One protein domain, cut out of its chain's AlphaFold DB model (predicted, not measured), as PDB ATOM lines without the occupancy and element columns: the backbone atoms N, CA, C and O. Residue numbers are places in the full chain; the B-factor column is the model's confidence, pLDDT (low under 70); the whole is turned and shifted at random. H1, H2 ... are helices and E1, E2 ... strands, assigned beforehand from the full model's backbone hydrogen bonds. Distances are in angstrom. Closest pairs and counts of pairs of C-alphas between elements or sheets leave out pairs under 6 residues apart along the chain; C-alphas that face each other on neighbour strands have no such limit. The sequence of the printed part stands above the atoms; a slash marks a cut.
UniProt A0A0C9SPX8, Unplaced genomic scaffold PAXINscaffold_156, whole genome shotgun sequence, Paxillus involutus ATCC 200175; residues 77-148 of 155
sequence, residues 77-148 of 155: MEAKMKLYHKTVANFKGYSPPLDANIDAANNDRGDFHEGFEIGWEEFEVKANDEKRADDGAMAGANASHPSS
ATOM      1  N   MET A  77      -6.419  32.198  -2.245       97.06
ATOM      2  CA  MET A  77      -6.451  33.103  -1.087       97.06
ATOM      3  C   MET A  77      -7.743  33.928  -1.015       97.06
ATOM      4  O   MET A  77      -8.348  34.023   0.046       97.06
ATOM      5  N   GLU A  78      -8.213  34.463  -2.145       96.56
ATOM      6  CA  GLU A  78      -9.459  35.241  -2.212       96.56
ATOM      7  C   GLU A  78     -10.676  34.449  -1.708       96.56
ATOM      8  O   GLU A  78     -11.525  34.994  -1.008       96.56
ATOM      9  N   ALA A  79     -10.752  33.150  -2.018       95.69
ATOM     10  CA  ALA A  79     -11.838  32.299  -1.551       95.69
ATOM     11  C   ALA A  79     -11.749  32.046  -0.040       95.69
ATOM     12  O   ALA A  79     -12.770  32.135   0.639       95.69
ATOM     13  N   LYS A  80     -10.542  31.800   0.492       96.19
ATOM     14  CA  LYS A  80     -10.318  31.591   1.934       96.19
ATOM     15  C   LYS A  80     -10.620  32.852   2.752       96.19
ATOM     16  O   LYS A  80     -11.258  32.785   3.799       96.19
ATOM     17  N   MET A  81     -10.243  34.023   2.233       96.38
ATOM     18  CA  MET A  81     -10.472  35.321   2.882       96.38
ATOM     19  C   MET A  81     -11.954  35.701   3.021       96.38
ATOM     20  O   MET A  81     -12.273  36.574   3.825       96.38
ATOM     21  N   LYS A  82     -12.880  35.030   2.317       94.88
ATOM     22  CA  LYS A  82     -14.330  35.220   2.524       94.88
ATOM     23  C   LYS A  82     -14.788  34.842   3.932       94.88
ATOM     24  O   LYS A  82     -15.827  35.322   4.366       94.88
ATOM     25  N   LEU A  83     -14.031  33.991   4.624       94.75
ATOM     26  CA  LEU A  83     -14.309  33.556   5.992       94.75
ATOM     27  C   LEU A  83     -13.300  34.149   6.983       94.75
ATOM     28  O   LEU A  83     -12.999  33.518   7.988       94.75
ATOM     29  N   TYR A  84     -12.731  35.325   6.695       95.56
ATOM     30  CA  TYR A  84     -11.694  35.925   7.533       95.56
ATOM     31  C   TYR A  84     -12.191  36.205   8.959       95.56
ATOM     32  O   TYR A  84     -13.140  36.965   9.170       95.56
ATOM     33  N   HIS A  85     -11.513  35.618   9.944       93.06
ATOM     34  CA  HIS A  85     -11.987  35.561  11.327       93.06
ATOM     35  C   HIS A  85     -12.127  36.930  12.006       93.06
ATOM     36  O   HIS A  85     -13.055  37.130  12.781       93.06
ATOM     37  N   LYS A  86     -11.294  37.922  11.653       92.12
ATOM     38  CA  LYS A  86     -11.398  39.287  12.214       92.12
ATOM     39  C   LYS A  86     -12.558  40.113  11.640       92.12
ATOM     40  O   LYS A  86     -12.745  41.257  12.044       92.12
ATOM     41  N   THR A  87     -13.325  39.574  10.687       89.38
ATOM     42  CA  THR A  87     -14.539  40.231  10.161       89.38
ATOM     43  C   THR A  87     -15.800  39.879  10.949       89.38
ATOM     44  O   THR A  87     -16.827  40.534  10.775       89.38
ATOM     45  N   VAL A  88     -15.726  38.875  11.826       84.50
ATOM     46  CA  VAL A  88     -16.825  38.441  12.694       84.50
ATOM     47  C   VAL A  88     -16.470  38.681  14.160       84.50
ATOM     48  O   VAL A  88     -15.306  38.665  14.548       84.50
ATOM     49  N   ALA A  89     -17.484  38.914  14.996       82.75
ATOM     50  CA  ALA A  89     -17.286  39.303  16.396       82.75
ATOM     51  C   ALA A  89     -16.670  38.200  17.275       82.75
ATOM     52  O   ALA A  89     -16.183  38.497  18.361       82.75
ATOM     53  N   ASN A  90     -16.710  36.948  16.814       84.50
ATOM     54  CA  ASN A  90     -16.342  35.773  17.594       84.50
ATOM     55  C   ASN A  90     -15.071  35.064  17.119       84.50
ATOM     56  O   ASN A  90     -14.837  33.936  17.538       84.50
ATOM     57  N   PHE A  91     -14.290  35.695  16.231       88.44
ATOM     58  CA  PHE A  91     -12.992  35.206  15.743       88.44
ATOM     59  C   PHE A  91     -12.997  33.769  15.191       88.44
ATOM     60  O   PHE A  91     -11.959  33.110  15.139       88.44
ATOM     61  N   LYS A  92     -14.153  33.272  14.737       91.19
ATOM     62  CA  LYS A  92     -14.260  31.981  14.051       91.19
ATOM     63  C   LYS A  92     -14.029  32.155  12.562       91.19
ATOM     64  O   LYS A  92     -14.428  33.158  11.971       91.19
ATOM     65  N   GLY A  93     -13.427  31.148  11.946       94.12
ATOM     66  CA  GLY A  93     -13.090  31.159  10.533       94.12
ATOM     67  C   GLY A  93     -11.593  31.230  10.268       94.12
ATOM     68  O   GLY A  93     -10.762  30.845  11.085       94.12
ATOM     69  N   TYR A  94     -11.257  31.684   9.072       96.88
ATOM     70  CA  TYR A  94      -9.927  31.614   8.499       96.88
ATOM     71  C   TYR A  94      -8.989  32.689   9.038       96.88
ATOM     72  O   TYR A  94      -9.324  33.873   9.004       96.88
ATOM     73  N   SER A  95      -7.789  32.271   9.434       96.19
ATOM     74  CA  SER A  95      -6.642  33.107   9.779       96.19
ATOM     75  C   SER A  95      -5.551  32.945   8.709       96.19
ATOM     76  O   SER A  95      -5.034  31.833   8.546       96.19
ATOM     77  N   PRO A  96      -5.231  33.996   7.927       96.38
ATOM     78  CA  PRO A  96      -4.201  33.917   6.899       96.38
ATOM     79  C   PRO A  96      -2.784  33.900   7.499       96.38
ATOM     80  O   PRO A  96      -2.598  34.244   8.666       96.38
ATOM     81  N   PRO A  97      -1.759  33.558   6.698       95.25
ATOM     82  CA  PRO A  97      -0.370  33.699   7.121       95.25
ATOM     83  C   PRO A  97      -0.059  35.113   7.615       95.25
ATOM     84  O   PRO A  97      -0.513  36.091   7.019       95.25
ATOM     85  N   LEU A  98       0.781  35.199   8.649       93.00
ATOM     86  CA  LEU A  98       1.236  36.433   9.301       93.00
ATOM     87  C   LEU A  98       0.155  37.180  10.101       93.00
ATOM     88  O   LEU A  98       0.380  38.311  10.524       93.00
ATOM     89  N   ASP A  99      -1.014  36.572  10.312       92.56
ATOM     90  CA  ASP A  99      -2.127  37.230  10.999       92.56
ATOM     91  C   ASP A  99      -2.068  37.144  12.532       92.56
ATOM     92  O   ASP A  99      -2.492  38.075  13.230       92.56
ATOM     93  N   ALA A 100      -1.544  36.027  13.046       86.81
ATOM     94  CA  ALA A 100      -1.169  35.860  14.445       86.81
ATOM     95  C   ALA A 100       0.256  36.386  14.667       86.81
ATOM     96  O   ALA A 100       1.070  36.373  13.751       86.81
ATOM     97  N   ASN A 101       0.548  36.873  15.868       87.25
ATOM     98  CA  ASN A 101       1.877  37.352  16.255       87.25
ATOM     99  C   ASN A 101       2.115  36.972  17.720       87.25
ATOM    100  O   ASN A 101       2.087  37.821  18.611       87.25
ATOM    101  N   ILE A 102       2.193  35.666  17.974       83.31
ATOM    102  CA  ILE A 102       2.304  35.115  19.329       83.31
ATOM    103  C   ILE A 102       3.772  35.074  19.767       83.31
ATOM    104  O   ILE A 102       4.074  35.240  20.950       83.31
ATOM    105  N   ASP A 103       4.691  34.882  18.821       79.56
ATOM    106  CA  ASP A 103       6.121  34.870  19.103       79.56
ATOM    107  C   ASP A 103       6.698  36.293  19.148       79.56
ATOM    108  O   ASP A 103       6.974  36.916  18.123       79.56
ATOM    109  N   ALA A 104       6.958  36.791  20.359       79.00
ATOM    110  CA  ALA A 104       7.595  38.090  20.565       79.00
ATOM    111  C   ALA A 104       9.003  38.186  19.936       79.00
ATOM    112  O   ALA A 104       9.476  39.288  19.658       79.00
ATOM    113  N   ALA A 105       9.681  37.058  19.685       81.56
ATOM    114  CA  ALA A 105      10.975  37.032  19.004       81.56
ATOM    115  C   ALA A 105      10.859  37.251  17.485       81.56
ATOM    116  O   ALA A 105      11.861  37.519  16.816       81.56
ATOM    117  N   ASN A 106       9.645  37.187  16.932       80.00
ATOM    118  CA  ASN A 106       9.384  37.338  15.506       80.00
ATOM    119  C   ASN A 106       9.274  38.814  15.058       80.00
ATOM    120  O   ASN A 106       8.917  39.084  13.913       80.00
ATOM    121  N   ASN A 107       9.625  39.787  15.917       79.31
ATOM    122  CA  ASN A 107       9.723  41.224  15.599       79.31
ATOM    123  C   ASN A 107       8.505  41.781  14.834       79.31
ATOM    124  O   ASN A 107       8.666  42.472  13.826       79.31
ATOM    125  N   ASP A 108       7.295  41.427  15.266       80.31
ATOM    126  CA  ASP A 108       6.029  41.861  14.661       80.31
ATOM    127  C   ASP A 108       5.827  41.476  13.188       80.31
ATOM    128  O   ASP A 108       5.007  42.062  12.478       80.31
ATOM    129  N   ARG A 109       6.557  40.465  12.705       85.56
ATOM    130  CA  ARG A 109       6.441  39.987  11.319       85.56
ATOM    131  C   ARG A 109       5.231  39.087  11.091       85.56
ATOM    132  O   ARG A 109       4.867  38.882   9.936       85.56
ATOM    133  N   GLY A 110       4.639  38.572  12.166       88.44
ATOM    134  CA  GLY A 110       3.530  37.629  12.131       88.44
ATOM    135  C   GLY A 110       3.966  36.182  11.881       88.44
ATOM    136  O   GLY A 110       4.998  35.899  11.264       88.44
ATOM    137  N   ASP A 111       3.167  35.250  12.382       89.94
ATOM    138  CA  ASP A 111       3.449  33.824  12.402       89.94
ATOM    139  C   ASP A 111       3.176  33.201  11.028       89.94
ATOM    140  O   ASP A 111       2.137  33.420  10.401       89.94
ATOM    141  N   PHE A 112       4.121  32.402  10.525       91.50
ATOM    142  CA  PHE A 112       4.026  31.797   9.193       91.50
ATOM    143  C   PHE A 112       3.220  30.490   9.210       91.50
ATOM    144  O   PHE A 112       3.700  29.428   8.816       91.50
ATOM    145  N   HIS A 113       1.981  30.577   9.685       91.81
ATOM    146  CA  HIS A 113       0.981  29.524   9.575       91.81
ATOM    147  C   HIS A 113      -0.355  30.130   9.148       91.81
ATOM    148  O   HIS A 113      -0.650  31.284   9.440       91.81
ATOM    149  N   GLU A 114      -1.180  29.338   8.477       95.94
ATOM    150  CA  GLU A 114      -2.602  29.635   8.320       95.94
ATOM    151  C   GLU A 114      -3.420  28.718   9.230       95.94
ATOM    152  O   GLU A 114      -2.941  27.666   9.661       95.94
ATOM    153  N   GLY A 115      -4.639  29.129   9.567       95.31
ATOM    154  CA  GLY A 115      -5.505  28.388  10.479       95.31
ATOM    155  C   GLY A 115      -6.978  28.590  10.167       95.31
ATOM    156  O   GLY A 115      -7.355  29.489   9.416       95.31
ATOM    157  N   PHE A 116      -7.819  27.738  10.738       95.44
ATOM    158  CA  PHE A 116      -9.264  27.906  10.691       95.44
ATOM    159  C   PHE A 116      -9.845  27.535  12.051       95.44
ATOM    160  O   PHE A 116      -9.694  26.398  12.492       95.44
ATOM    161  N   GLU A 117     -10.491  28.496  12.701       92.75
ATOM    162  CA  GLU A 117     -11.070  28.324  14.029       92.75
ATOM    163  C   GLU A 117     -12.533  27.887  13.916       92.75
ATOM    164  O   GLU A 117     -13.341  28.532  13.238       92.75
ATOM    165  N   ILE A 118     -12.871  26.792  14.597       89.69
ATOM    166  CA  ILE A 118     -14.222  26.228  14.663       89.69
ATOM    167  C   ILE A 118     -14.568  26.033  16.133       89.69
ATOM    168  O   ILE A 118     -13.853  25.355  16.866       89.69
ATOM    169  N   GLY A 119     -15.691  26.600  16.558       84.81
ATOM    170  CA  GLY A 119     -16.255  26.341  17.871       84.81
ATOM    171  C   GLY A 119     -17.280  25.213  17.834       84.81
ATOM    172  O   GLY A 119     -17.805  24.839  16.786       84.81
ATOM    173  N   TRP A 120     -17.632  24.709  19.012       80.50
ATOM    174  CA  TRP A 120     -18.798  23.840  19.136       80.50
ATOM    175  C   TRP A 120     -20.060  24.578  18.663       80.50
ATOM    176  O   TRP A 120     -20.221  25.766  18.962       80.50
ATOM    177  N   GLU A 121     -20.950  23.890  17.952       75.19
ATOM    178  CA  GLU A 121     -22.295  24.351  17.599       75.19
ATOM    179  C   GLU A 121     -23.275  23.171  17.606       75.19
ATOM    180  O   GLU A 121     -22.880  22.027  17.364       75.19
ATOM    181  N   GLU A 122     -24.548  23.431  17.920       73.38
ATOM    182  CA  GLU A 122     -25.593  22.424  17.732       73.38
ATOM    183  C   GLU A 122     -25.799  22.186  16.230       73.38
ATOM    184  O   GLU A 122     -25.761  23.121  15.432       73.38
ATOM    185  N   PHE A 123     -26.075  20.937  15.846       70.44
ATOM    186  CA  PHE A 123     -26.426  20.613  14.460       70.44
ATOM    187  C   PHE A 123     -27.684  21.358  13.987       70.44
ATOM    188  O   PHE A 123     -27.810  21.656  12.801       70.44
ATOM    189  N   GLU A 124     -28.589  21.687  14.912       70.50
ATOM    190  CA  GLU A 124     -29.731  22.566  14.673       70.50
ATOM    191  C   GLU A 124     -29.578  23.839  15.505       70.50
ATOM    192  O   GLU A 124     -29.679  23.820  16.730       70.50
ATOM    193  N   VAL A 125     -29.327  24.965  14.834       63.44
ATOM    194  CA  VAL A 125     -29.117  26.249  15.508       63.44
ATOM    195  C   VAL A 125     -30.440  26.746  16.090       63.44
ATOM    196  O   VAL A 125     -31.375  27.078  15.360       63.44
ATOM    197  N   LYS A 126     -30.511  26.850  17.417       61.50
ATOM    198  CA  LYS A 126     -31.628  27.506  18.103       61.50
ATOM    199  C   LYS A 126     -31.414  29.015  18.110       61.50
ATOM    200  O   LYS A 126     -30.328  29.491  18.420       61.50
ATOM    201  N   ALA A 127     -32.474  29.769  17.815       56.22
ATOM    202  CA  ALA A 127     -32.435  31.234  17.807       56.22
ATOM    203  C   ALA A 127     -32.041  31.836  19.172       56.22
ATOM    204  O   ALA A 127     -31.419  32.890  19.207       56.22
ATOM    205  N   ASN A 128     -32.362  31.137  20.267       57.34
ATOM    206  CA  ASN A 128     -31.964  31.473  21.631       57.34
ATOM    207  C   ASN A 128     -31.331  30.235  22.279       57.34
ATOM    208  O   ASN A 128     -32.046  29.355  22.761       57.34
ATOM    209  N   ASP A 129     -30.002  30.151  22.275       62.69
ATOM    210  CA  ASP A 129     -29.275  29.132  23.034       62.69
ATOM    211  C   ASP A 129     -28.858  29.702  24.396       62.69
ATOM    212  O   ASP A 129     -27.765  30.240  24.574       62.69
ATOM    213  N   GLU A 130     -29.768  29.607  25.369       61.94
ATOM    214  CA  GLU A 130     -29.551  30.088  26.740       61.94
ATOM    215  C   GLU A 130     -28.323  29.451  27.408       61.94
ATOM    216  O   GLU A 130     -27.729  30.057  28.297       61.94
ATOM    217  N   LYS A 131     -27.885  28.259  26.965       61.03
ATOM    218  CA  LYS A 131     -26.698  27.585  27.519       61.03
ATOM    219  C   LYS A 131     -25.389  28.275  27.153       61.03
ATOM    220  O   LYS A 131     -24.367  27.961  27.755       61.03
ATOM    221  N   ARG A 132     -25.418  29.169  26.164       61.81
ATOM    222  CA  ARG A 132     -24.240  29.816  25.574       61.81
ATOM    223  C   ARG A 132     -24.292  31.334  25.653       61.81
ATOM    224  O   ARG A 132     -23.486  32.010  25.016       61.81
ATOM    225  N   ALA A 133     -25.214  31.873  26.452       60.97
ATOM    226  CA  ALA A 133     -25.248  33.300  26.763       60.97
ATOM    227  C   ALA A 133     -23.911  33.788  27.366       60.97
ATOM    228  O   ALA A 133     -23.539  34.941  27.159       60.97
ATOM    229  N   ASP A 134     -23.168  32.881  28.017       62.88
ATOM    230  CA  ASP A 134     -21.918  33.156  28.734       62.88
ATOM    231  C   ASP A 134     -20.649  32.623  28.032       62.88
ATOM    232  O   ASP A 134     -19.573  32.622  28.628       62.88
ATOM    233  N   ASP A 135     -20.718  32.221  26.755       67.25
ATOM    234  CA  ASP A 135     -19.565  31.707  25.974       67.25
ATOM    235  C   ASP A 135     -18.465  32.761  25.700       67.25
ATOM    236  O   ASP A 135     -17.482  32.519  24.989       67.25
ATOM    237  N   GLY A 136     -18.617  33.956  26.272       72.56
ATOM    238  CA  GLY A 136     -17.656  35.041  26.195       72.56
ATOM    239  C   GLY A 136     -17.423  35.514  24.762       72.56
ATOM    240  O   GLY A 136     -18.307  35.473  23.908       72.56
ATOM    241  N   ALA A 137     -16.204  35.975  24.490       73.56
ATOM    242  CA  ALA A 137     -15.846  36.574  23.205       73.56
ATOM    243  C   ALA A 137     -15.926  35.605  22.009       73.56
ATOM    244  O   ALA A 137     -15.889  36.067  20.878       73.56
ATOM    245  N   MET A 138     -16.055  34.291  22.234       72.81
ATOM    246  CA  MET A 138     -16.137  33.273  21.175       72.81
ATOM    247  C   MET A 138     -17.573  32.752  20.954       72.81
ATOM    248  O   MET A 138     -17.791  31.806  20.182       72.81
ATOM    249  N   ALA A 139     -18.569  33.358  21.611       74.31
ATOM    250  CA  ALA A 139     -19.981  33.025  21.443       74.31
ATOM    251  C   ALA A 139     -20.468  33.307  20.007       74.31
ATOM    252  O   ALA A 139     -20.070  34.281  19.375       74.31
ATOM    253  N   GLY A 140     -21.355  32.464  19.472       73.06
ATOM    254  CA  GLY A 140     -21.968  32.641  18.144       73.06
ATOM    255  C   GLY A 140     -21.633  31.532  17.143       73.06
ATOM    256  O   GLY A 140     -20.864  30.621  17.449       73.06
ATOM    257  N   ALA A 141     -22.227  31.603  15.952       80.06
ATOM    258  CA  ALA A 141     -22.134  30.563  14.923       80.06
ATOM    259  C   ALA A 141     -20.717  30.408  14.344       80.06
ATOM    260  O   ALA A 141     -19.921  31.355  14.364       80.06
ATOM    261  N   ASN A 142     -20.409  29.217  13.821       83.81
ATOM    262  CA  ASN A 142     -19.198  29.004  13.034       83.81
ATOM    263  C   ASN A 142     -19.259  29.779  11.712       83.81
ATOM    264  O   ASN A 142     -20.326  29.968  11.123       83.81
ATOM    265  N   ALA A 143     -18.095  30.207  11.220       80.81
ATOM    266  CA  ALA A 143     -17.994  30.789   9.891       80.81
ATOM    267  C   ALA A 143     -18.253  29.694   8.848       80.81
ATOM    268  O   ALA A 143     -17.498  28.727   8.748       80.81
ATOM    269  N   SER A 144     -19.321  29.842   8.069       71.19
ATOM    270  CA  SER A 144     -19.684  28.901   7.012       71.19
ATOM    271  C   SER A 144     -19.896  29.636   5.691       71.19
ATOM    272  O   SER A 144     -20.127  30.848   5.658       71.19
ATOM    273  N   HIS A 145     -19.780  28.918   4.573       58.69
ATOM    274  CA  HIS A 145     -20.106  29.504   3.280       58.69
ATOM    275  C   HIS A 145     -21.618  29.825   3.242       58.69
ATOM    276  O   HIS A 145     -22.419  29.032   3.734       58.69
ATOM    277  N   PRO A 146     -22.075  30.918   2.608       49.72
ATOM    278  CA  PRO A 146     -23.504  31.261   2.566       49.72
ATOM    279  C   PRO A 146     -24.421  30.148   2.024       49.72
ATOM    280  O   PRO A 146     -25.611  30.127   2.312       49.72
ATOM    281  N   SER A 147     -23.870  29.212   1.244       48.03
ATOM    282  CA  SER A 147     -24.582  28.061   0.676       48.03
ATOM    283  C   SER A 147     -24.564  26.794   1.546       48.03
ATOM    284  O   SER A 147     -25.162  25.802   1.143       48.03
ATOM    285  N   SER A 148     -23.848  26.781   2.677       50.56
ATOM    286  CA  SER A 148     -23.754  25.620   3.580       50.56
ATOM    287  C   SER A 148     -24.739  25.655   4.746       50.56
ATOM    288  O   SER A 148     -24.823  24.678   5.483       50.56
TER     289      SER A 148
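AT A GLANCE: This is residues 77 to 148 of the 155 residues of an uncharacterized protein of Paxillus involutus ATCC 200175 (UniProt A0A0C9SPX8). The model has little regular structure: a small two-stranded hairpin, E1 and E2, with a loop of residues 96 to 114 at one end and residues 118 to 148 swinging out from the other end and folding back. H1, a short helix, lies near E1. The 72 printed residues hold H1, E1 and E2 in that order, mixed in class, with 11 residues in named elements. The whole is loose, radius of gyration of the C-alphas 14.5 A, spanning 43 by 29 by 16 A.

IN THESE COORDINATES: E1, residues 93 to 95, is 6.8 A long from C-alpha 93 at (-13.090, 31.159, 10.533). E2, residues 115 to 117, is 6.6 A long and ends at C-alpha 117 (-11.070, 28.324, 14.029). H1, residues 77 to 81, is 6.1 A long.

HOW THE PARTS SIT: The hairpin's strands are antiparallel at 150 degrees, with N 95 and O 115 within hydrogen-bond range at 2.8 A. The closest C-alphas of H1 and E1, Lys 80 and Tyr 94, are 6.6 A apart. H1 and E2 are apart. In H1 the O i to N i+4 pair is within hydrogen-bond range.

THE WHOLE: The farthest C-alphas, of Ala 105 and Ala 127, are 43.8 A apart. The printed part has no cut. The links H1 to E1 and E1 to E2 are long. Residues 125 to 135 and 145 to 148 have pLDDT under 70.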